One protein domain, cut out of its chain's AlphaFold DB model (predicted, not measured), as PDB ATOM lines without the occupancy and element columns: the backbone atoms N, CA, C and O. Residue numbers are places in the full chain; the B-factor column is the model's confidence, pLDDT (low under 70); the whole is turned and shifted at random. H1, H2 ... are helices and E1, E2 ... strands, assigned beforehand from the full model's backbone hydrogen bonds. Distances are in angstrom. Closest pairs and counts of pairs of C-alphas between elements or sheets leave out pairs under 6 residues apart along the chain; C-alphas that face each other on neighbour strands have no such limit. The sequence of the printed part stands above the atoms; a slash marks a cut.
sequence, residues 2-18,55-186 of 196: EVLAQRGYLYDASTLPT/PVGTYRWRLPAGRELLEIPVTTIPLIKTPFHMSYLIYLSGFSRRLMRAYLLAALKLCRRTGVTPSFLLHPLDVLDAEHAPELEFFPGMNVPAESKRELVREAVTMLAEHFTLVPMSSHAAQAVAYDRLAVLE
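This is residues 2 to 18 and 55 to 186 of the 196 residues of an uncharacterized protein of Gemmatimonadetes bacterium (UniProt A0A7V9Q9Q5). Two lobes make up this domain: three helices, H2, H3 and H4, form one, and a small hairpin of strands E1 and E2, with the short helices H1 and H5 near E2, forms the other. In the first lobe the three helix centres make a triangle, H2 and H3 are a hairpin and H4 crosses H2 steeply; the unnamed residues 114 to 145 run from the end of H3 through the middle of the domain and loop out at the far end of this lobe. The printed part has 149 residues, with the order H1, E1, E2, H2, H3, H4, H5 along the chain; the two-stranded sheet is antiparallel. The class is mostly helix, with under half of the residues in named elements. The whole is compact, with a radius of gyration of the C-alphas of 17.0 A and spans of 50 by 36 by 24 A.

H1 is residues 2 to 6 and begins at C-alpha 2, (76.686, 16.981, 115.805). E1 is residues 59 to 62, 9.8 A long, and E2 is residues 68 to 71, 9.7 A. H2, residues 86 to 95, is 14.7 A long; H3, residues 97 to 113, is 24.3 A; H4, residues 146 to 163, is 25.9 A and begins at (56.341, -4.090, 89.848). H5, residues 169 to 177, is 12.2 A long and ends at (67.915, 28.305, 103.807).

E1 and E2 form a hairpin, antiparallel at 148 degrees, with N 61 and O 69 at 2.8 A and N 71 and O 59 at 2.8 A, within hydrogen-bond range. Residues 11 to 12 pair parallel with residues 70 to 71 of E2, and residues 184 to 185 pair parallel with residues 60 to 61 of E1. The closest C-alphas of H1 and E2, Ala 5 and Leu 69, are 6.2 A apart; those of E2 and H5, Leu 70 and Ala 173, are 7.5 A apart. H2 and H3, a helical hairpin, touch through residues 99 to 104 of H3, closest at the C-alphas of Ser 93 and Met 100, 5.3 A, at a steep tilt of 41 degrees, opposite ways. H4 touches H2 with residues 149 to 156, closest at the C-alphas of Met 86 and Val 153, 7.0 A, opposite ways at a steep tilt of 68 degrees, only just short of about perpendicular. H4 touches H3 with residues 156 to 163, closest at the C-alphas of Leu 108 and His 163, 6.9 A, the same way at a shallow tilt of 30 degrees. H5 is apart from H4 and H3, among others. Every O i to N i+4 pair is within hydrogen-bond range in H1, H3 and H5; H2 has 5 of 6 and H4 13 of 14.

The two C-alphas farthest apart, of Ala 65 and Ser 96, are 51.1 A apart. Residues 19 to 54 are not printed, and C-alphas 18 and 55 are 9.9 A apart across the cut. The links E2 to H2 and H3 to H4 are long. The mean pLDDT of the printed part is 93.2, and residue 180 is under 70.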
ATOM      1  N   GLU A   2      75.392  16.283 115.613       88.25
ATOM      2  CA  GLU A   2      76.686  16.981 115.805       88.25
ATOM      3  C   GLU A   2      77.771  16.524 114.828       88.25
ATOM      4  O   GLU A   2      78.443  17.346 114.215       88.25
ATOM      5  N   VAL A   3      77.869  15.212 114.615       92.06
ATOM      6  CA  VAL A   3      78.779  14.608 113.634       92.06
ATOM      7  C   VAL A   3      78.475  15.058 112.197       92.06
ATOM      8  O   VAL A   3      79.397  15.249 111.410       92.06
ATOM      9  N   LEU A   4      77.198  15.255 111.843       92.94
ATOM     10  CA  LEU A   4      76.809  15.746 110.515       92.94
ATOM     11  C   LEU A   4      77.280  17.193 110.329       92.94
ATOM     12  O   LEU A   4      77.941  17.501 109.343       92.94
ATOM     13  N   ALA A   5      77.041  18.051 111.324       90.75
ATOM     14  CA  ALA A   5      77.523  19.428 111.299       90.75
ATOM     15  C   ALA A   5      79.062  19.513 111.291       90.75
ATOM     16  O   ALA A   5      79.624  20.313 110.552       90.75
ATOM     17  N   GLN A   6      79.763  18.660 112.052       90.44
ATOM     18  CA  GLN A   6      81.235  18.565 112.029       90.44
ATOM     19  C   GLN A   6      81.786  18.191 110.652       90.44
ATOM     20  O   GLN A   6      82.865  18.643 110.285       90.44
ATOM     21  N   ARG A   7      81.055  17.367 109.898       94.00
ATOM     22  CA  ARG A   7      81.444  16.920 108.556       94.00
ATOM     23  C   ARG A   7      80.957  17.843 107.436       94.00
ATOM     24  O   ARG A   7      81.133  17.502 106.273       94.00
ATOM     25  N   GLY A   8      80.351  18.984 107.768       91.50
ATOM     26  CA  GLY A   8      79.899  19.966 106.781       91.50
ATOM     27  C   GLY A   8      78.650  19.552 105.997       91.50
ATOM     28  O   GLY A   8      78.438  20.046 104.893       91.50
ATOM     29  N   TYR A   9      77.818  18.652 106.536       94.69
ATOM     30  CA  TYR A   9      76.523  18.344 105.922       94.69
ATOM     31  C   TYR A   9      75.589  19.556 106.000       94.69
ATOM     32  O   TYR A   9      75.489  20.206 107.039       94.69
ATOM     33  N   LEU A  10      74.869  19.820 104.907       92.75
ATOM     34  CA  LEU A  10      73.943  20.950 104.807       92.75
ATOM     35  C   LEU A  10      72.643  20.724 105.593       92.75
ATOM     36  O   LEU A  10      72.085  21.668 106.151       92.75
ATOM     37  N   TYR A  11      72.152  19.484 105.623       95.38
ATOM     38  CA  TYR A  11      70.886  19.132 106.255       95.38
ATOM     39  C   TYR A  11      70.884  17.695 106.791       95.38
ATOM     40  O   TYR A  11      71.681  16.858 106.365       95.38
ATOM     41  N   ASP A  12      69.956  17.420 107.703       95.44
ATOM     42  CA  ASP A  12      69.448  16.091 108.039       95.44
ATOM     43  C   ASP A  12      68.002  15.955 107.525       95.44
ATOM     44  O   ASP A  12      67.282  16.944 107.376       95.44
ATOM     45  N   ALA A  13      67.598  14.735 107.184       95.06
ATOM     46  CA  ALA A  13      66.260  14.415 106.680       95.06
ATOM     47  C   ALA A  13      65.733  13.115 107.303       95.06
ATOM     48  O   ALA A  13      65.071  12.305 106.651       95.06
ATOM     49  N   SER A  14      66.101  12.881 108.564       91.25
ATOM     50  CA  SER A  14      65.840  11.632 109.274       91.25
ATOM     51  C   SER A  14      64.544  11.666 110.088       91.25
ATOM     52  O   SER A  14      64.032  10.615 110.483       91.25
ATOM     53  N   THR A  15      63.983  12.851 110.349       93.31
ATOM     54  CA  THR A  15      62.768  12.960 111.157       93.31
ATOM     55  C   THR A  15      61.499  12.644 110.365       93.31
ATOM     56  O   THR A  15      61.314  13.059 109.224       93.31
ATOM     57  N   LEU A  16      60.571  11.943 111.024       93.62
ATOM     58  CA  LEU A  16      59.219  11.681 110.534       93.62
ATOM     59  C   LEU A  16      58.200  12.200 111.564       93.62
ATOM     60  O   LEU A  16      57.956  11.533 112.575       93.62
ATOM     61  N   PRO A  17      57.606  13.389 111.362       94.25
ATOM     62  CA  PRO A  17      56.656  13.972 112.305       94.25
ATOM     63  C   PRO A  17      55.306  13.241 112.282       94.25
ATOM     64  O   PRO A  17      54.371  13.670 111.607       94.25
ATOM     65  N   THR A  18      55.178  12.132 113.013       93.12
ATOM     66  CA  THR A  18      53.936  11.347 113.086       93.12
ATOM     67  C   THR A  18      53.590  10.887 114.498       93.12
ATOM     68  O   THR A  18      54.458  10.539 115.293       93.12
ATOM     69  N   PRO A  55      57.787  19.935 114.074       94.25
ATOM     70  CA  PRO A  55      57.346  20.653 112.881       94.25
ATOM     71  C   PRO A  55      57.287  19.725 111.661       94.25
ATOM     72  O   PRO A  55      58.086  18.802 111.552       94.25
ATOM     73  N   VAL A  56      56.316  19.949 110.768       94.88
ATOM     74  CA  VAL A  56      56.266  19.248 109.468       94.88
ATOM     75  C   VAL A  56      57.175  19.926 108.444       94.88
ATOM     76  O   VAL A  56      57.830  19.240 107.668       94.88
ATOM     77  N   GLY A  57      57.187  21.262 108.426       92.75
ATOM     78  CA  GLY A  57      58.067  22.034 107.554       92.75
ATOM     79  C   GLY A  57      59.510  22.044 108.052       92.75
ATOM     80  O   GLY A  57      59.784  21.669 109.194       92.75
ATOM     81  N   THR A  58      60.410  22.506 107.189       95.00
ATOM     82  CA  THR A  58      61.835  22.656 107.488       95.00
ATOM     83  C   THR A  58      62.063  23.528 108.721       95.00
ATOM     84  O   THR A  58      61.365  24.517 108.950       95.00
ATOM     85  N   TYR A  59      63.063  23.169 109.516       94.69
ATOM     86  CA  TYR A  59      63.487  23.931 110.685       94.69
ATOM     87  C   TYR A  59      65.003  23.814 110.876       94.69
ATOM     88  O   TYR A  59      65.678  23.103 110.135       94.69
ATOM     89  N   ARG A  60      65.561  24.531 111.850       94.62
ATOM     90  CA  ARG A  60      66.987  24.476 112.188       94.62
ATOM     91  C   ARG A  60      67.189  23.803 113.531       94.62
ATOM     92  O   ARG A  60      66.513  24.117 114.506       94.62
ATOM     93  N   TRP A  61      68.154  22.904 113.594       94.31
ATOM     94  CA  TRP A  61      68.714  22.439 114.846       94.31
ATOM     95  C   TRP A  61      69.771  23.418 115.332       94.31
ATOM     96  O   TRP A  61      70.717  23.696 114.600       94.31
ATOM     97  N   ARG A  62      69.661  23.875 116.577       94.31
ATOM     98  CA  ARG A  62      70.748  24.526 117.303       94.31
ATOM     99  C   ARG A  62      71.623  23.458 117.943       94.31
ATOM    100  O   ARG A  62      71.134  22.620 118.695       94.31
ATOM    101  N   LEU A  63      72.911  23.480 117.634       91.50
ATOM    102  CA  LEU A  63      73.904  22.519 118.103       91.50
ATOM    103  C   LEU A  63      74.927  23.202 119.027       91.50
ATOM    104  O   LEU A  63      75.056  24.432 119.014       91.50
ATOM    105  N   PRO A  64      75.702  22.427 119.808       88.31
ATOM    106  CA  PRO A  64      76.789  22.974 120.612       88.31
ATOM    107  C   PRO A  64      77.796  23.789 119.788       88.31
ATOM    108  O   PRO A  64      78.027  23.517 118.601       88.31
ATOM    109  N   ALA A  65      78.429  24.754 120.460       84.50
ATOM    110  CA  ALA A  65      79.368  25.719 119.882       84.50
ATOM    111  C   ALA A  65      78.756  26.627 118.793       84.50
ATOM    112  O   ALA A  65      79.441  27.025 117.857       84.50
ATOM    113  N   GLY A  66      77.458  26.936 118.901       83.75
ATOM    114  CA  GLY A  66      76.774  27.889 118.015       83.75
ATOM    115  C   GLY A  66      76.546  27.387 116.588       83.75
ATOM    116  O   GLY A  66      76.187  28.170 115.715       83.75
ATOM    117  N   ARG A  67      76.757  26.091 116.334       89.81
ATOM    118  CA  ARG A  67      76.511  25.487 115.022       89.81
ATOM    119  C   ARG A  67      75.025  25.263 114.806       89.81
ATOM    120  O   ARG A  67      74.277  25.030 115.753       89.81
ATOM    121  N   GLU A  68      74.629  25.240 113.545       92.38
ATOM    122  CA  GLU A  68      73.273  24.895 113.145       92.38
ATOM    123  C   GLU A  68      73.284  23.807 112.076       92.38
ATOM    124  O   GLU A  68      74.251  23.667 111.327       92.38
ATOM    125  N   LEU A  69      72.207  23.029 112.018       94.56
ATOM    126  CA  LEU A  69      71.970  22.054 110.958       94.56
ATOM    127  C   LEU A  69      70.517  22.164 110.508       94.56
ATOM    128  O   LEU A  69      69.613  22.163 111.344       94.56
ATOM    129  N   LEU A  70      70.281  22.262 109.204       95.56
ATOM    130  CA  LEU A  70      68.926  22.261 108.662       95.56
ATOM    131  C   LEU A  70      68.294  20.874 108.854       95.56
ATOM    132  O   LEU A  70      68.938  19.869 108.580       95.56
ATOM    133  N   GLU A  71      67.041  20.801 109.283       96.25
ATOM    134  CA  GLU A  71      66.239  19.580 109.211       96.25
ATOM    135  C   GLU A  71      65.185  19.742 108.125       96.25
ATOM    136  O   GLU A  71      64.388  20.680 108.186       96.25
ATOM    137  N   ILE A  72      65.126  18.797 107.188       96.75
ATOM    138  CA  ILE A  72      64.039  18.665 106.216       96.75
ATOM    139  C   ILE A  72      63.262  17.381 106.545       96.75
ATOM    140  O   ILE A  72      63.646  16.305 106.081       96.75
ATOM    141  N   PRO A  73      62.173  17.459 107.331       96.00
ATOM    142  CA  PRO A  73      61.447  16.267 107.749       96.00
ATOM    143  C   PRO A  73      60.839  15.515 106.565       96.00
ATOM    144  O   PRO A  73      60.308  16.132 105.635       96.00
ATOM    145  N   VAL A  74      60.805  14.181 106.641       95.88
ATOM    146  CA  VAL A  74      59.947  13.381 105.757       95.88
ATOM    147  C   VAL A  74      58.510  13.819 106.005       95.88
ATOM    148  O   VAL A  74      57.982  13.706 107.116       95.88
ATOM    149  N   THR A  75      57.883  14.388 104.981       96.94
ATOM    150  CA  THR A  75      56.670  15.173 105.191       96.94
ATOM    151  C   THR A  75      55.480  14.269 105.498       96.94
ATOM    152  O   THR A  75      55.165  13.328 104.769       96.94
ATOM    153  N   THR A  76      54.789  14.579 106.591       97.62
ATOM    154  CA  THR A  76      53.458  14.056 106.909       97.62
ATOM    155  C   THR A  76      52.406  15.112 106.603       97.62
ATOM    156  O   THR A  76      52.728  16.287 106.433       97.62
ATOM    157  N   ILE A  77      51.136  14.721 106.500       97.81
ATOM    158  CA  ILE A  77      50.056  15.673 106.229       97.81
ATOM    159  C   ILE A  77      50.057  16.744 107.337       97.81
ATOM    160  O   ILE A  77      49.962  16.376 108.513       97.81
ATOM    161  N   PRO A  78      50.162  18.051 107.022       96.50
ATOM    162  CA  PRO A  78      50.152  19.096 108.041       96.50
ATOM    163  C   PRO A  78      48.910  18.991 108.933       96.50
ATOM    164  O   PRO A  78      47.852  18.575 108.476       96.50
ATOM    165  N   LEU A  79      49.029  19.357 110.214       92.75
ATOM    166  CA  LEU A  79      47.987  19.230 111.254       92.75
ATOM    167  C   LEU A  79      47.627  17.779 111.644       92.75
ATOM    168  O   LEU A  79      47.594  17.468 112.829       92.75
ATOM    169  N   ILE A  80      47.409  16.891 110.671       94.62
ATOM    170  CA  ILE A  80      46.922  15.513 110.876       94.62
ATOM    171  C   ILE A  80      48.074  14.544 111.200       94.62
ATOM    172  O   ILE A  80      47.891  13.571 111.930       94.62
ATOM    173  N   LYS A  81      49.282  14.823 110.696       95.50
ATOM    174  CA  LYS A  81      50.528  14.072 110.938       95.50
ATOM    175  C   LYS A  81      50.497  12.607 110.480       95.50
ATOM    176  O   LYS A  81      51.291  11.785 110.946       95.50
ATOM    177  N   THR A  82      49.615  12.266 109.545       95.12
ATOM    178  CA  THR A  82      49.619  10.959 108.874       95.12
ATOM    179  C   THR A  82      50.614  10.963 107.707       95.12
ATOM    180  O   THR A  82      50.687  11.959 106.985       95.12
ATOM    181  N   PRO A  83      51.395   9.895 107.503       94.75
ATOM    182  CA  PRO A  83      52.328   9.788 106.384       94.75
ATOM    183  C   PRO A  83      51.590   9.599 105.052       94.75
ATOM    184  O   PRO A  83      50.550   8.952 105.003       94.75
ATOM    185  N   PHE A  84      52.149  10.142 103.968       96.62
ATOM    186  CA  PHE A  84      51.588  10.013 102.614       96.62
ATOM    187  C   PHE A  84      52.642   9.687 101.546       96.62
ATOM    188  O   PHE A  84      52.400   9.889 100.361       96.62
ATOM    189  N   HIS A  85      53.816   9.194 101.951       93.75
ATOM    190  CA  HIS A  85      54.837   8.743 101.006       93.75
ATOM    191  C   HIS A  85      54.441   7.424 100.329       93.75
ATOM    192  O   HIS A  85      53.459   6.781 100.709       93.75
ATOM    193  N   MET A  86      55.196   7.033  99.306       95.56
ATOM    194  CA  MET A  86      54.717   6.099  98.290       95.56
ATOM    195  C   MET A  86      54.240   4.750  98.834       95.56
ATOM    196  O   MET A  86      53.161   4.305  98.453       95.56
ATOM    197  N   SER A  87      54.949   4.144  99.787       90.94
ATOM    198  CA  SER A  87      54.553   2.854 100.368       90.94
ATOM    199  C   SER A  87      53.151   2.887 101.009       90.94
ATOM    200  O   SER A  87      52.381   1.934 100.882       90.94
ATOM    201  N   TYR A  88      52.757   4.014 101.619       91.81
ATOM    202  CA  TYR A  88      51.402   4.209 102.159       91.81
ATOM    203  C   TYR A  88      50.354   4.368 101.053       91.81
ATOM    204  O   TYR A  88      49.232   3.877 101.188       91.81
ATOM    205  N   LEU A  89      50.708   5.029  99.949       95.75
ATOM    206  CA  LEU A  89      49.826   5.180  98.792       95.75
ATOM    207  C   LEU A  89      49.620   3.847  98.066       95.75
ATOM    208  O   LEU A  89      48.491   3.544  97.694       95.75
ATOM    209  N   ILE A  90      50.669   3.030  97.922       93.69
ATOM    210  CA  ILE A  90      50.574   1.673  97.364       93.69
ATOM    211  C   ILE A  90      49.623   0.835  98.216       93.69
ATOM    212  O   ILE A  90      48.673   0.268  97.679       93.69
ATOM    213  N   TYR A  91      49.804   0.833  99.539       90.38
ATOM    214  CA  TYR A  91      48.885   0.149 100.450       90.38
ATOM    215  C   TYR A  91      47.436   0.624 100.262       90.38
ATOM    216  O   TYR A  91      46.536  -0.188 100.062       90.38
ATOM    217  N   LEU A  92      47.204   1.941 100.237       93.25
ATOM    218  CA  LEU A  92      45.872   2.521 100.056       93.25
ATOM    219  C   LEU A  92      45.257   2.195  98.683       93.25
ATOM    220  O   LEU A  92      44.045   1.994  98.575       93.25
ATOM    221  N   SER A  93      46.085   2.107  97.640       94.00
ATOM    222  CA  SER A  93      45.654   1.759  96.284       94.00
ATOM    223  C   SER A  93      45.088   0.339  96.190       94.00
ATOM    224  O   SER A  93      44.164   0.125  95.406       94.00
ATOM    225  N   GLY A  94      45.567  -0.586  97.039       91.06
ATOM    226  CA  GLY A  94      45.046  -1.952  97.142       91.06
ATOM    227  C   GLY A  94      43.603  -2.020  97.646       91.06
ATOM    228  O   GLY A  94      42.885  -2.955  97.313       91.06
ATOM    229  N   PHE A  95      43.148  -1.001  98.386       90.94
ATOM    230  CA  PHE A  95      41.736  -0.837  98.748       90.94
ATOM    231  C   PHE A  95      40.965  -0.085  97.664       90.94
ATOM    232  O   PHE A  95      39.879  -0.494  97.260       90.94
ATOM    233  N   SER A  96      41.491   1.064  97.227       95.25
ATOM    234  CA  SER A  96      40.872   1.886  96.188       95.25
ATOM    235  C   SER A  96      41.848   2.917  95.632       95.25
ATOM    236  O   SER A  96      42.272   3.849  96.321       95.25
ATOM    237  N   ARG A  97      42.114   2.837  94.324       95.69
ATOM    238  CA  ARG A  97      42.916   3.839  93.602       95.69
ATOM    239  C   ARG A  97      42.309   5.246  93.685       95.69
ATOM    240  O   ARG A  97      43.039   6.225  93.798       95.69
ATOM    241  N   ARG A  98      40.974   5.367  93.703       97.56
ATOM    242  CA  ARG A  98      40.282   6.663  93.874       97.56
ATOM    243  C   ARG A  98      40.523   7.253  95.261       97.56
ATOM    244  O   ARG A  98      40.769   8.451  95.371       97.56
ATOM    245  N   LEU A  99      40.475   6.414  96.299       96.75
ATOM    246  CA  LEU A  99      40.762   6.831  97.670       96.75
ATOM    247  C   LEU A  99      42.220   7.277  97.813       96.75
ATOM    248  O   LEU A  99      42.470   8.331  98.387       96.75
ATOM    249  N   MET A 100      43.159   6.530  97.225       97.25
ATOM    250  CA  MET A 100      44.576   6.901  97.175       97.25
ATOM    251  C   MET A 100      44.788   8.282  96.539       97.25
ATOM    252  O   MET A 100      45.407   9.148  97.158       97.25
ATOM    253  N   ARG A 101      44.189   8.534  95.366       98.31
ATOM    254  CA  ARG A 101      44.247   9.849  94.703       98.31
ATOM    255  C   ARG A 101      43.657  10.955  95.572       98.31
ATOM    256  O   ARG A 101      44.263  12.012  95.721       98.31
ATOM    257  N   ALA A 102      42.474  10.734  96.148       98.31
ATOM    258  CA  ALA A 102      41.817  11.724  96.998       98.31
ATOM    259  C   ALA A 102      42.657  12.051  98.244       98.31
ATOM    260  O   ALA A 102      42.783  13.220  98.610       98.31
ATOM    261  N   TYR A 103      43.272  11.032  98.848       98.38
ATOM    262  CA  TYR A 103      44.162  11.165  99.998       98.38
ATOM    263  C   TYR A 103      45.412  11.984  99.661       98.38
ATOM    264  O   TYR A 103      45.691  12.975 100.339       98.38
ATOM    265  N   LEU A 104      46.118  11.638  98.575       98.50
ATOM    266  CA  LEU A 104      47.288  12.394  98.127       98.50
ATOM    267  C   LEU A 104      46.911  13.839  97.776       98.50
ATOM    268  O   LEU A 104      47.554  14.775  98.238       98.50
ATOM    269  N   LEU A 105      45.823  14.052  97.032       98.56
ATOM    270  CA  LEU A 105      45.366  15.396  96.679       98.56
ATOM    271  C   LEU A 105      45.048  16.246  97.920       98.56
ATOM    272  O   LEU A 105      45.375  17.433  97.959       98.56
ATOM    273  N   ALA A 106      44.414  15.659  98.940       98.38
ATOM    274  CA  ALA A 106      44.147  16.341 100.203       98.38
ATOM    275  C   ALA A 106      45.448  16.716 100.930       98.38
ATOM    276  O   ALA A 106      45.576  17.857 101.382       98.38
ATOM    277  N   ALA A 107      46.425  15.803 100.975       98.31
ATOM    278  CA  ALA A 107      47.752  16.058 101.534       98.31
ATOM    279  C   ALA A 107      48.439  17.245 100.840       98.31
ATOM    280  O   ALA A 107      48.825  18.207 101.503       98.31
ATOM    281  N   LEU A 108      48.513  17.226  99.504       98.50
ATOM    282  CA  LEU A 108      49.163  18.274  98.708       98.50
ATOM    283  C   LEU A 108      48.467  19.630  98.860       98.50
ATOM    284  O   LEU A 108      49.130  20.653  99.049       98.50
ATOM    285  N   LYS A 109      47.128  19.654  98.845       98.25
ATOM    286  CA  LYS A 109      46.352  20.880  99.092       98.25
ATOM    287  C   LYS A 109      46.626  21.453 100.476       98.25
ATOM    288  O   LYS A 109      46.724  22.673 100.608       98.25
ATOM    289  N   LEU A 110      46.739  20.606 101.497       97.81
ATOM    290  CA  LEU A 110      47.004  21.073 102.850       97.81
ATOM    291  C   LEU A 110      48.441  21.582 102.996       97.81
ATOM    292  O   LEU A 110      48.612  22.668 103.536       97.81
ATOM    293  N   CYS A 111      49.429  20.895 102.412       97.75
ATOM    294  CA  CYS A 111      50.804  21.393 102.307       97.75
ATOM    295  C   CYS A 111      50.852  22.798 101.693       97.75
ATOM    296  O   CYS A 111      51.411  23.711 102.301       97.75
ATOM    297  N   ARG A 112      50.177  23.018 100.553       97.06
ATOM    298  CA  ARG A 112      50.099  24.349  99.926       97.06
ATOM    299  C   ARG A 112      49.448  25.392 100.833       97.06
ATOM    300  O   ARG A 112      49.954  26.503 100.941       97.06
ATOM    301  N   ARG A 113      48.335  25.047 101.489       97.25
ATOM    302  CA  ARG A 113      47.607  25.970 102.381       97.25
ATOM    303  C   ARG A 113      48.407  26.353 103.623       97.25
ATOM    304  O   ARG A 113      48.248  27.465 104.107       97.25
ATOM    305  N   THR A 114      49.246  25.457 104.135       94.94
ATOM    306  CA  THR A 114      50.085  25.714 105.315       94.94
ATOM    307  C   THR A 114      51.493  26.196 104.964       94.94
ATOM    308  O   THR A 114      52.325  26.290 105.860       94.94
ATOM    309  N   GLY A 115      51.794  26.444 103.684       93.50
ATOM    310  CA  GLY A 115      53.128  26.858 103.234       93.50
ATOM    311  C   GLY A 115      54.221  25.796 103.419       93.50
ATOM    312  O   GLY A 115      55.396  26.137 103.475       93.50
ATOM    313  N   VAL A 116      53.856  24.516 103.536       94.75
ATOM    314  CA  VAL A 116      54.812  23.406 103.665       94.75
ATOM    315  C   VAL A 116      55.214  22.927 102.274       94.75
ATOM    316  O   VAL A 116      54.364  22.503 101.489       94.75
ATOM    317  N   THR A 117      56.515  22.940 101.986       94.12
ATOM    318  CA  THR A 117      57.106  22.292 100.810       94.12
ATOM    319  C   THR A 117      57.390  20.821 101.130       94.12
ATOM    320  O   THR A 117      58.183  20.540 102.027       94.12
ATOM    321  N   PRO A 118      56.742  19.853 100.457       96.19
ATOM    322  CA  PRO A 118      56.869  18.452 100.833       96.19
ATOM    323  C   PRO A 118      58.228  17.857 100.432       96.19
ATOM    324  O   PRO A 118      58.667  17.986  99.292       96.19
ATOM    325  N   SER A 119      58.846  17.139 101.366       96.94
ATOM    326  CA  SER A 119      59.900  16.146 101.144       96.94
ATOM    327  C   SER A 119      59.248  14.763 101.044       96.94
ATOM    328  O   SER A 119      58.712  14.241 102.029       96.94
ATOM    329  N   PHE A 120      59.221  14.207  99.830       96.56
ATOM    330  CA  PHE A 120      58.504  12.973  99.501       96.56
ATOM    331  C   PHE A 120      59.467  11.786  99.406       96.56
ATOM    332  O   PHE A 120      60.380  11.784  98.582       96.56
ATOM    333  N   LEU A 121      59.258  10.777 100.251       94.81
ATOM    334  CA  LEU A 121      60.134   9.610 100.351       94.81
ATOM    335  C   LEU A 121      59.737   8.517  99.347       94.81
ATOM    336  O   LEU A 121      58.558   8.178  99.217       94.81
ATOM    337  N   LEU A 122      60.740   7.946  98.682       94.00
ATOM    338  CA  LEU A 122      60.628   6.765  97.829       94.00
ATOM    339  C   LEU A 122      61.596   5.693  98.333       94.00
ATOM    340  O   LEU A 122      62.738   6.001  98.672       94.00
ATOM    341  N   HIS A 123      61.156   4.443  98.330       92.12
ATOM    342  CA  HIS A 123      61.981   3.269  98.585       92.12
ATOM    343  C   HIS A 123      62.159   2.465  97.293       92.12
ATOM    344  O   HIS A 123      61.250   2.436  96.464       92.12
ATOM    345  N   PRO A 124      63.267   1.721  97.128       91.19
ATOM    346  CA  PRO A 124      63.401   0.782  96.012       91.19
ATOM    347  C   PRO A 124      62.217  -0.199  95.897       91.19
ATOM    348  O   PRO A 124      61.748  -0.482  94.800       91.19
ATOM    349  N   LEU A 125      61.657  -0.650  97.026       91.25
ATOM    350  CA  LEU A 125      60.509  -1.573  97.061       91.25
ATOM    351  C   LEU A 125      59.198  -0.966  96.536       91.25
ATOM    352  O   LEU A 125      58.265  -1.697  96.192       91.25
ATOM    353  N   ASP A 126      59.138   0.361  96.401       93.62
ATOM    354  CA  ASP A 126      58.006   1.038  95.775       93.62
ATOM    355  C   ASP A 126      57.987   0.840  94.246       93.62
ATOM    356  O   ASP A 126      57.020   1.237  93.607       93.62
ATOM    357  N   VAL A 127      59.019   0.225  93.643       94.56
ATOM    358  CA  VAL A 127      59.079  -0.103  92.201       94.56
ATOM    359  C   VAL A 127      59.517  -1.542  91.886       94.56
ATOM    360  O   VAL A 127      59.502  -1.929  90.717       94.56
ATOM    361  N   LEU A 128      59.900  -2.328  92.900       93.31
ATOM    362  CA  LEU A 128      60.359  -3.723  92.791       93.31
ATOM    363  C   LEU A 128      59.370  -4.668  93.462       93.31
ATOM    364  O   LEU A 128      58.923  -4.349  94.552       93.31
ATOM    365  N   ASP A 129      59.056  -5.820  92.882       92.00
ATOM    366  CA  ASP A 129      58.215  -6.861  93.498       92.00
ATOM    367  C   ASP A 129      59.039  -8.066  93.989       92.00
ATOM    368  O   ASP A 129      60.273  -8.041  93.971       92.00
ATOM    369  N   ALA A 130      58.349  -9.109  94.461       91.25
ATOM    370  CA  ALA A 130      58.970 -10.326  94.975       91.25
ATOM    371  C   ALA A 130      59.847 -11.065  93.947       91.25
ATOM    372  O   ALA A 130      60.788 -11.734  94.356       91.25
ATOM    373  N   GLU A 131      59.612 -10.927  92.637       92.50
ATOM    374  CA  GLU A 131      60.469 -11.560  91.622       92.50
ATOM    375  C   GLU A 131      61.828 -10.862  91.517       92.50
ATOM    376  O   GLU A 131      62.852 -11.500  91.278       92.50
ATOM    377  N   HIS A 132      61.852  -9.544  91.725       92.00
ATOM    378  CA  HIS A 132      63.077  -8.750  91.647       92.00
ATOM    379  C   HIS A 132      63.936  -8.855  92.913       92.00
ATOM    380  O   HIS A 132      65.151  -8.667  92.840       92.00
ATOM    381  N   ALA A 133      63.314  -9.087  94.071       90.00
ATOM    382  CA  ALA A 133      64.001  -9.231  95.353       90.00
ATOM    383  C   ALA A 133      63.279 -10.254  96.255       90.00
ATOM    384  O   ALA A 133      62.598  -9.849  97.208       90.00
ATOM    385  N   PRO A 134      63.413 -11.566  95.973       88.12
ATOM    386  CA  PRO A 134      62.730 -12.626  96.721       88.12
ATOM    387  C   PRO A 134      63.043 -12.600  98.219       88.12
ATOM    388  O   PRO A 134      62.167 -12.815  99.053       88.12
ATOM    389  N   GLU A 135      64.274 -12.242  98.591       88.31
ATOM    390  CA  GLU A 135      64.707 -12.141  99.986       88.31
ATOM    391  C   GLU A 135      63.971 -11.040 100.756       88.31
ATOM    392  O   GLU A 135      64.016 -11.020 101.983       88.31
ATOM    393  N   LEU A 136      63.299 -10.120 100.056       84.44
ATOM    394  CA  LEU A 136      62.559  -9.000 100.629       84.44
ATOM    395  C   LEU A 136      61.038  -9.188 100.535       84.44
ATOM    396  O   LEU A 136      60.312  -8.270 100.902       84.44
ATOM    397  N   GLU A 137      60.534 -10.354 100.110       85.50
ATOM    398  CA  GLU A 137      59.094 -10.627  99.925       85.50
ATOM    399  C   GLU A 137      58.248 -10.344 101.181       85.50
ATOM    400  O   GLU A 137      57.082  -9.960 101.092       85.50
ATOM    401  N   PHE A 138      58.839 -10.462 102.371       78.44
ATOM    402  CA  PHE A 138      58.162 -10.181 103.637       78.44
ATOM    403  C   PHE A 138      57.828  -8.693 103.855       78.44
ATOM    404  O   PHE A 138      57.088  -8.364 104.789       78.44
ATOM    405  N   PHE A 139      58.379  -7.778 103.049       76.62
ATOM    406  CA  PHE A 139      58.055  -6.359 103.138       76.62
ATOM    407  C   PHE A 139      56.657  -6.055 102.565       76.62
ATOM    408  O   PHE A 139      56.238  -6.636 101.561       76.62
ATOM    409  N   PRO A 140      55.913  -5.101 103.161       73.75
ATOM    410  CA  PRO A 140      54.599  -4.707 102.657       73.75
ATOM    411  C   PRO A 140      54.632  -4.260 101.189       73.75
ATOM    412  O   PRO A 140      55.496  -3.484 100.787       73.75
ATOM    413  N   GLY A 141      53.652  -4.706 100.398       81.38
ATOM    414  CA  GLY A 141      53.504  -4.312  98.992       81.38
ATOM    415  C   GLY A 141      54.387  -5.083  98.006       81.38
ATOM    416  O   GLY A 141      54.336  -4.803  96.809       81.38
ATOM    417  N   MET A 142      55.173  -6.062  98.462       88.56
ATOM    418  CA  MET A 142      55.964  -6.939  97.582       88.56
ATOM    419  C   MET A 142      55.116  -7.941  96.797       88.56
ATOM    420  O   MET A 142      55.523  -8.388  95.731       88.56
ATOM    421  N   ASN A 143      53.898  -8.201  97.270       88.38
ATOM    422  CA  ASN A 143      52.865  -8.960  96.571       88.38
ATOM    423  C   ASN A 143      52.172  -8.172  95.440       88.38
ATOM    424  O   ASN A 143      51.325  -8.724  94.742       88.38
ATOM    425  N   VAL A 144      52.466  -6.874  95.290       90.94
ATOM    426  CA  VAL A 144      51.949  -6.046  94.193       90.94
ATOM    427  C   VAL A 144      52.956  -6.091  93.039       90.94
ATOM    428  O   VAL A 144      54.122  -5.766  93.282       90.94
ATOM    429  N   PRO A 145      52.536  -6.418  91.800       94.75
ATOM    430  CA  PRO A 145      53.434  -6.462  90.647       94.75
ATOM    431  C   PRO A 145      54.194  -5.150  90.435       94.75
ATOM    432  O   PRO A 145      53.628  -4.058  90.585       94.75
ATOM    433  N   ALA A 146      55.464  -5.242  90.042       95.31
ATOM    434  CA  ALA A 146      56.341  -4.090  89.848       95.31
ATOM    435  C   ALA A 146      55.763  -3.090  88.840       95.31
ATOM    436  O   ALA A 146      55.822  -1.885  89.076       95.31
ATOM    437  N   GLU A 147      55.148  -3.570  87.755       95.81
ATOM    438  CA  GLU A 147      54.559  -2.692  86.740       95.81
ATOM    439  C   GLU A 147      53.402  -1.861  87.305       95.81
ATOM    440  O   GLU A 147      53.392  -0.637  87.175       95.81
ATOM    441  N   SER A 148      52.493  -2.485  88.060       95.19
ATOM    442  CA  SER A 148      51.416  -1.767  88.750       95.19
ATOM    443  C   SER A 148      51.964  -0.732  89.734       95.19
ATOM    444  O   SER A 148      51.439   0.377  89.832       95.19
ATOM    445  N   LYS A 149      53.055  -1.044  90.442       95.88
ATOM    446  CA  LYS A 149      53.706  -0.078  91.333       95.88
ATOM    447  C   LYS A 149      54.331   1.091  90.577       95.88
ATOM    448  O   LYS A 149      54.151   2.235  90.987       95.88
ATOM    449  N   ARG A 150      54.988   0.843  89.443       97.00
ATOM    450  CA  ARG A 150      55.542   1.895  88.573       97.00
ATOM    451  C   ARG A 150      54.453   2.819  88.031       97.00
ATOM    452  O   ARG A 150      54.668   4.030  87.984       97.00
ATOM    453  N   GLU A 151      53.278   2.292  87.681       97.44
ATOM    454  CA  GLU A 151      52.119   3.112  87.304       97.44
ATOM    455  C   GLU A 151      51.660   4.024  88.449       97.44
ATOM    456  O   GLU A 151      51.427   5.216  88.236       97.44
ATOM    457  N   LEU A 152      51.562   3.486  89.669       97.25
ATOM    458  CA  LEU A 152      51.179   4.253  90.859       97.25
ATOM    459  C   LEU A 152      52.222   5.324  91.201       97.25
ATOM    460  O   LEU A 152      51.856   6.454  91.521       97.25
ATOM    461  N   VAL A 153      53.513   4.995  91.101       97.62
ATOM    462  CA  VAL A 153      54.616   5.949  91.291       97.62
ATOM    463  C   VAL A 153      54.530   7.069  90.260       97.62
ATOM    464  O   VAL A 153      54.593   8.240  90.631       97.62
ATOM    465  N   ARG A 154      54.327   6.742  88.978       98.12
ATOM    466  CA  ARG A 154      54.162   7.741  87.912       98.12
ATOM    467  C   ARG A 154      52.985   8.668  88.194       98.12
ATOM    468  O   ARG A 154      53.113   9.880  88.033       98.12
ATOM    469  N   GLU A 155      51.857   8.117  88.632       98.19
ATOM    470  CA  GLU A 155      50.671   8.891  88.997       98.19
ATOM    471  C   GLU A 155      50.943   9.828  90.184       98.19
ATOM    472  O   GLU A 155      50.675  11.024  90.087       98.19
ATOM    473  N   ALA A 156      51.543   9.325  91.268       98.19
ATOM    474  CA  ALA A 156      51.869  10.132  92.442       98.19
ATOM    475  C   ALA A 156      52.872  11.253  92.120       98.19
ATOM    476  O   ALA A 156      52.672  12.397  92.531       98.19
ATOM    477  N   VAL A 157      53.917  10.952  91.340       98.12
ATOM    478  CA  VAL A 157      54.910  11.936  90.878       98.12
ATOM    479  C   VAL A 157      54.269  12.990  89.973       98.12
ATOM    480  O   VAL A 157      54.576  14.171  90.117       98.12
ATOM    481  N   THR A 158      53.340  12.598  89.098       98.56
ATOM    482  CA  THR A 158      52.587  13.545  88.256       98.56
ATOM    483  C   THR A 158      51.755  14.492  89.120       98.56
ATOM    484  O   THR A 158      51.859  15.705  88.971       98.56
ATOM    485  N   MET A 159      51.014  13.966  90.100       98.44
ATOM    486  CA  MET A 159      50.234  14.789  91.033       98.44
ATOM    487  C   MET A 159      51.116  15.724  91.877       98.44
ATOM    488  O   MET A 159      50.735  16.861  92.148       98.44
ATOM    489  N   LEU A 160      52.303  15.273  92.299       98.38
ATOM    490  CA  LEU A 160      53.281  16.133  92.971       98.38
ATOM    491  C   LEU A 160      53.727  17.277  92.046       98.38
ATOM    492  O   LEU A 160      53.707  18.428  92.479       98.38
ATOM    493  N   ALA A 161      54.063  16.974  90.788       98.38
ATOM    494  CA  ALA A 161      54.505  17.950  89.789       98.38
ATOM    495  C   ALA A 161      53.419  18.976  89.407       98.38
ATOM    496  O   ALA A 161      53.731  20.127  89.117       98.38
ATOM    497  N   GLU A 162      52.141  18.590  89.446       98.25
ATOM    498  CA  GLU A 162      51.002  19.498  89.225       98.25
ATOM    499  C   GLU A 162      50.846  20.548  90.340       98.25
ATOM    500  O   GLU A 162      50.230  21.599  90.140       98.25
ATOM    501  N   HIS A 163      51.378  20.276  91.536       97.88
ATOM    502  CA  HIS A 163      51.207  21.126  92.715       97.88
ATOM    503  C   HIS A 163      52.494  21.800  93.202       97.88
ATOM    504  O   HIS A 163      52.405  22.831  93.876       97.88
ATOM    505  N   PHE A 164      53.659  21.235  92.884       97.62
ATOM    506  CA  PHE A 164      54.972  21.670  93.349       97.62
ATOM    507  C   PHE A 164      56.038  21.448  92.271       97.62
ATOM    508  O   PHE A 164      55.950  20.528  91.464       97.62
ATOM    509  N   THR A 165      57.102  22.248  92.300       97.31
ATOM    510  CA  THR A 165      58.288  22.001  91.471       97.31
ATOM    511  C   THR A 165      59.114  20.868  92.073       97.31
ATOM    512  O   THR A 165      59.537  20.948  93.226       97.31
ATOM    513  N   LEU A 166      59.368  19.820  91.290       97.75
ATOM    514  CA  LEU A 166      60.201  18.698  91.718       97.75
ATOM    515  C   LEU A 166      61.678  19.068  91.597       97.75
ATOM    516  O   LEU A 166      62.144  19.438  90.521       97.75
ATOM    517  N   VAL A 167      62.417  18.958  92.700       97.38
ATOM    518  CA  VAL A 167      63.840  19.304  92.762       97.38
ATOM    519  C   VAL A 167      64.621  18.279  93.586       97.38
ATOM    520  O   VAL A 167      64.045  17.645  94.474       97.38
ATOM    521  N   PRO A 168      65.937  18.129  93.355       96.69
ATOM    522  CA  PRO A 168      66.798  17.369  94.252       96.69
ATOM    523  C   PRO A 168      66.816  17.966  95.665       96.69
ATOM    524  O   PRO A 168      66.666  19.177  95.848       96.69
ATOM    525  N   MET A 169      67.104  17.134  96.667       95.25
ATOM    526  CA  MET A 169      67.144  17.563  98.071       95.25
ATOM    527  C   MET A 169      68.150  18.689  98.345       95.25
ATOM    528  O   MET A 169      67.891  19.538  99.191       95.25
ATOM    529  N   SER A 170      69.261  18.762  97.604       94.50
ATOM    530  CA  SER A 170      70.224  19.869  97.710       94.50
ATOM    531  C   SER A 170      69.611  21.220  97.326       94.50
ATOM    532  O   SER A 170      69.839  22.218  98.004       94.50
ATOM    533  N   SER A 171      68.785  21.247  96.278       95.69
ATOM    534  CA  SER A 171      68.049  22.444  95.859       95.69
ATOM    535  C   SER A 171      66.931  22.779  96.843       95.69
ATOM    536  O   SER A 171      66.749  23.948  97.172       95.69
ATOM    537  N   HIS A 172      66.234  21.766  97.372       95.12
ATOM    538  CA  HIS A 172      65.240  21.955  98.432       95.12
ATOM    539  C   HIS A 172      65.875  22.596  99.677       95.12
ATOM    540  O   HIS A 172      65.342  23.560 100.221       95.12
ATOM    541  N   ALA A 173      67.046  22.110 100.096       94.50
ATOM    542  CA  ALA A 173      67.796  22.664 101.217       94.50
ATOM    543  C   ALA A 173      68.242  24.110 100.957       94.50
ATOM    544  O   ALA A 173      68.038  24.972 101.809       94.50
ATOM    545  N   ALA A 174      68.796  24.395  99.775       92.69
ATOM    546  CA  ALA A 174      69.220  25.745  99.399       92.69
ATOM    547  C   ALA A 174      68.047  26.741  99.397       92.69
ATOM    548  O   ALA A 174      68.169  27.841  99.935       92.69
ATOM    549  N   GLN A 175      66.894  26.339  98.854       91.50
ATOM    550  CA  GLN A 175      65.673  27.145  98.887       91.50
ATOM    551  C   GLN A 175      65.191  27.366 100.320       91.50
ATOM    552  O   GLN A 175      64.851  28.489 100.672       91.50
ATOM    553  N   ALA A 176      65.203  26.330 101.161       89.25
ATOM    554  CA  ALA A 176      64.768  26.439 102.549       89.25
ATOM    555  C   ALA A 176      65.654  27.384 103.381       89.25
ATOM    556  O   ALA A 176      65.138  28.143 104.197       89.25
ATOM    557  N   VAL A 177      66.971  27.382 103.151       85.75
ATOM    558  CA  VAL A 177      67.915  28.305 103.807       85.75
ATOM    559  C   VAL A 177      67.657  29.761 103.420       85.75
ATOM    560  O   VAL A 177      67.867  30.640 104.253       85.75
ATOM    561  N   ALA A 178      67.176  30.018 102.200       81.44
ATOM    562  CA  ALA A 178      66.831  31.361 101.739       81.44
ATOM    563  C   ALA A 178      65.567  31.939 102.412       81.44
ATOM    564  O   ALA A 178      65.318  33.140 102.300       81.44
ATOM    565  N   TYR A 179      64.776  31.125 103.125       76.62
ATOM    566  CA  TYR A 179      63.664  31.619 103.938       76.62
ATOM    567  C   TYR A 179      64.159  32.085 105.314       76.62
ATOM    568  O   TYR A 179      64.664  31.308 106.121       76.62
ATOM    569  N   ASP A 180      63.936  33.364 105.609       58.06
ATOM    570  CA  ASP A 180      64.545  34.084 106.738       58.06
ATOM    571  C   ASP A 180      63.988  33.704 108.134       58.06
ATOM    572  O   ASP A 180      64.489  34.146 109.165       58.06
ATOM    573  N   ARG A 181      62.927  32.885 108.215       78.94
ATOM    574  CA  ARG A 181      62.221  32.585 109.481       78.94
ATOM    575  C   ARG A 181      61.921  31.104 109.688       78.94
ATOM    576  O   ARG A 181      60.764  30.698 109.790       78.94
ATOM    577  N   LEU A 182      62.969  30.294 109.790       88.94
ATOM    578  CA  LEU A 182      62.836  28.901 110.220       88.94
ATOM    579  C   LEU A 182      62.766  28.804 111.747       88.94
ATOM    580  O   LEU A 182      63.511  29.475 112.459       88.94
ATOM    581  N   ALA A 183      61.891  27.932 112.256       91.06
ATOM    582  CA  ALA A 183      61.891  27.586 113.673       91.06
ATOM    583  C   ALA A 183      63.256  27.004 114.070       91.06
ATOM    584  O   ALA A 183      63.860  26.257 113.298       91.06
ATOM    585  N   VAL A 184      63.727  27.317 115.276       92.75
ATOM    586  CA  VAL A 184      64.974  26.771 115.825       92.75
ATOM    587  C   VAL A 184      64.628  25.829 116.971       92.75
ATOM    588  O   VAL A 184      63.901  26.202 117.889       92.75
ATOM    589  N   LEU A 185      65.135  24.602 116.909       92.19
ATOM    590  CA  LEU A 185      64.922  23.554 117.901       92.19
ATOM    591  C   LEU A 185      66.257  23.070 118.455       92.19
ATOM    592  O   LEU A 185      67.264  23.059 117.754       92.19
ATOM    593  N   GLU A 186      66.258  22.608 119.698       90.44
ATOM    594  CA  GLU A 186      67.424  21.959 120.298       90.44
ATOM    595  C   GLU A 186      67.258  20.433 120.243       90.44
ATOM    596  O   GLU A 186      66.164  19.920 120.526       90.44
TER     597      GLU A 186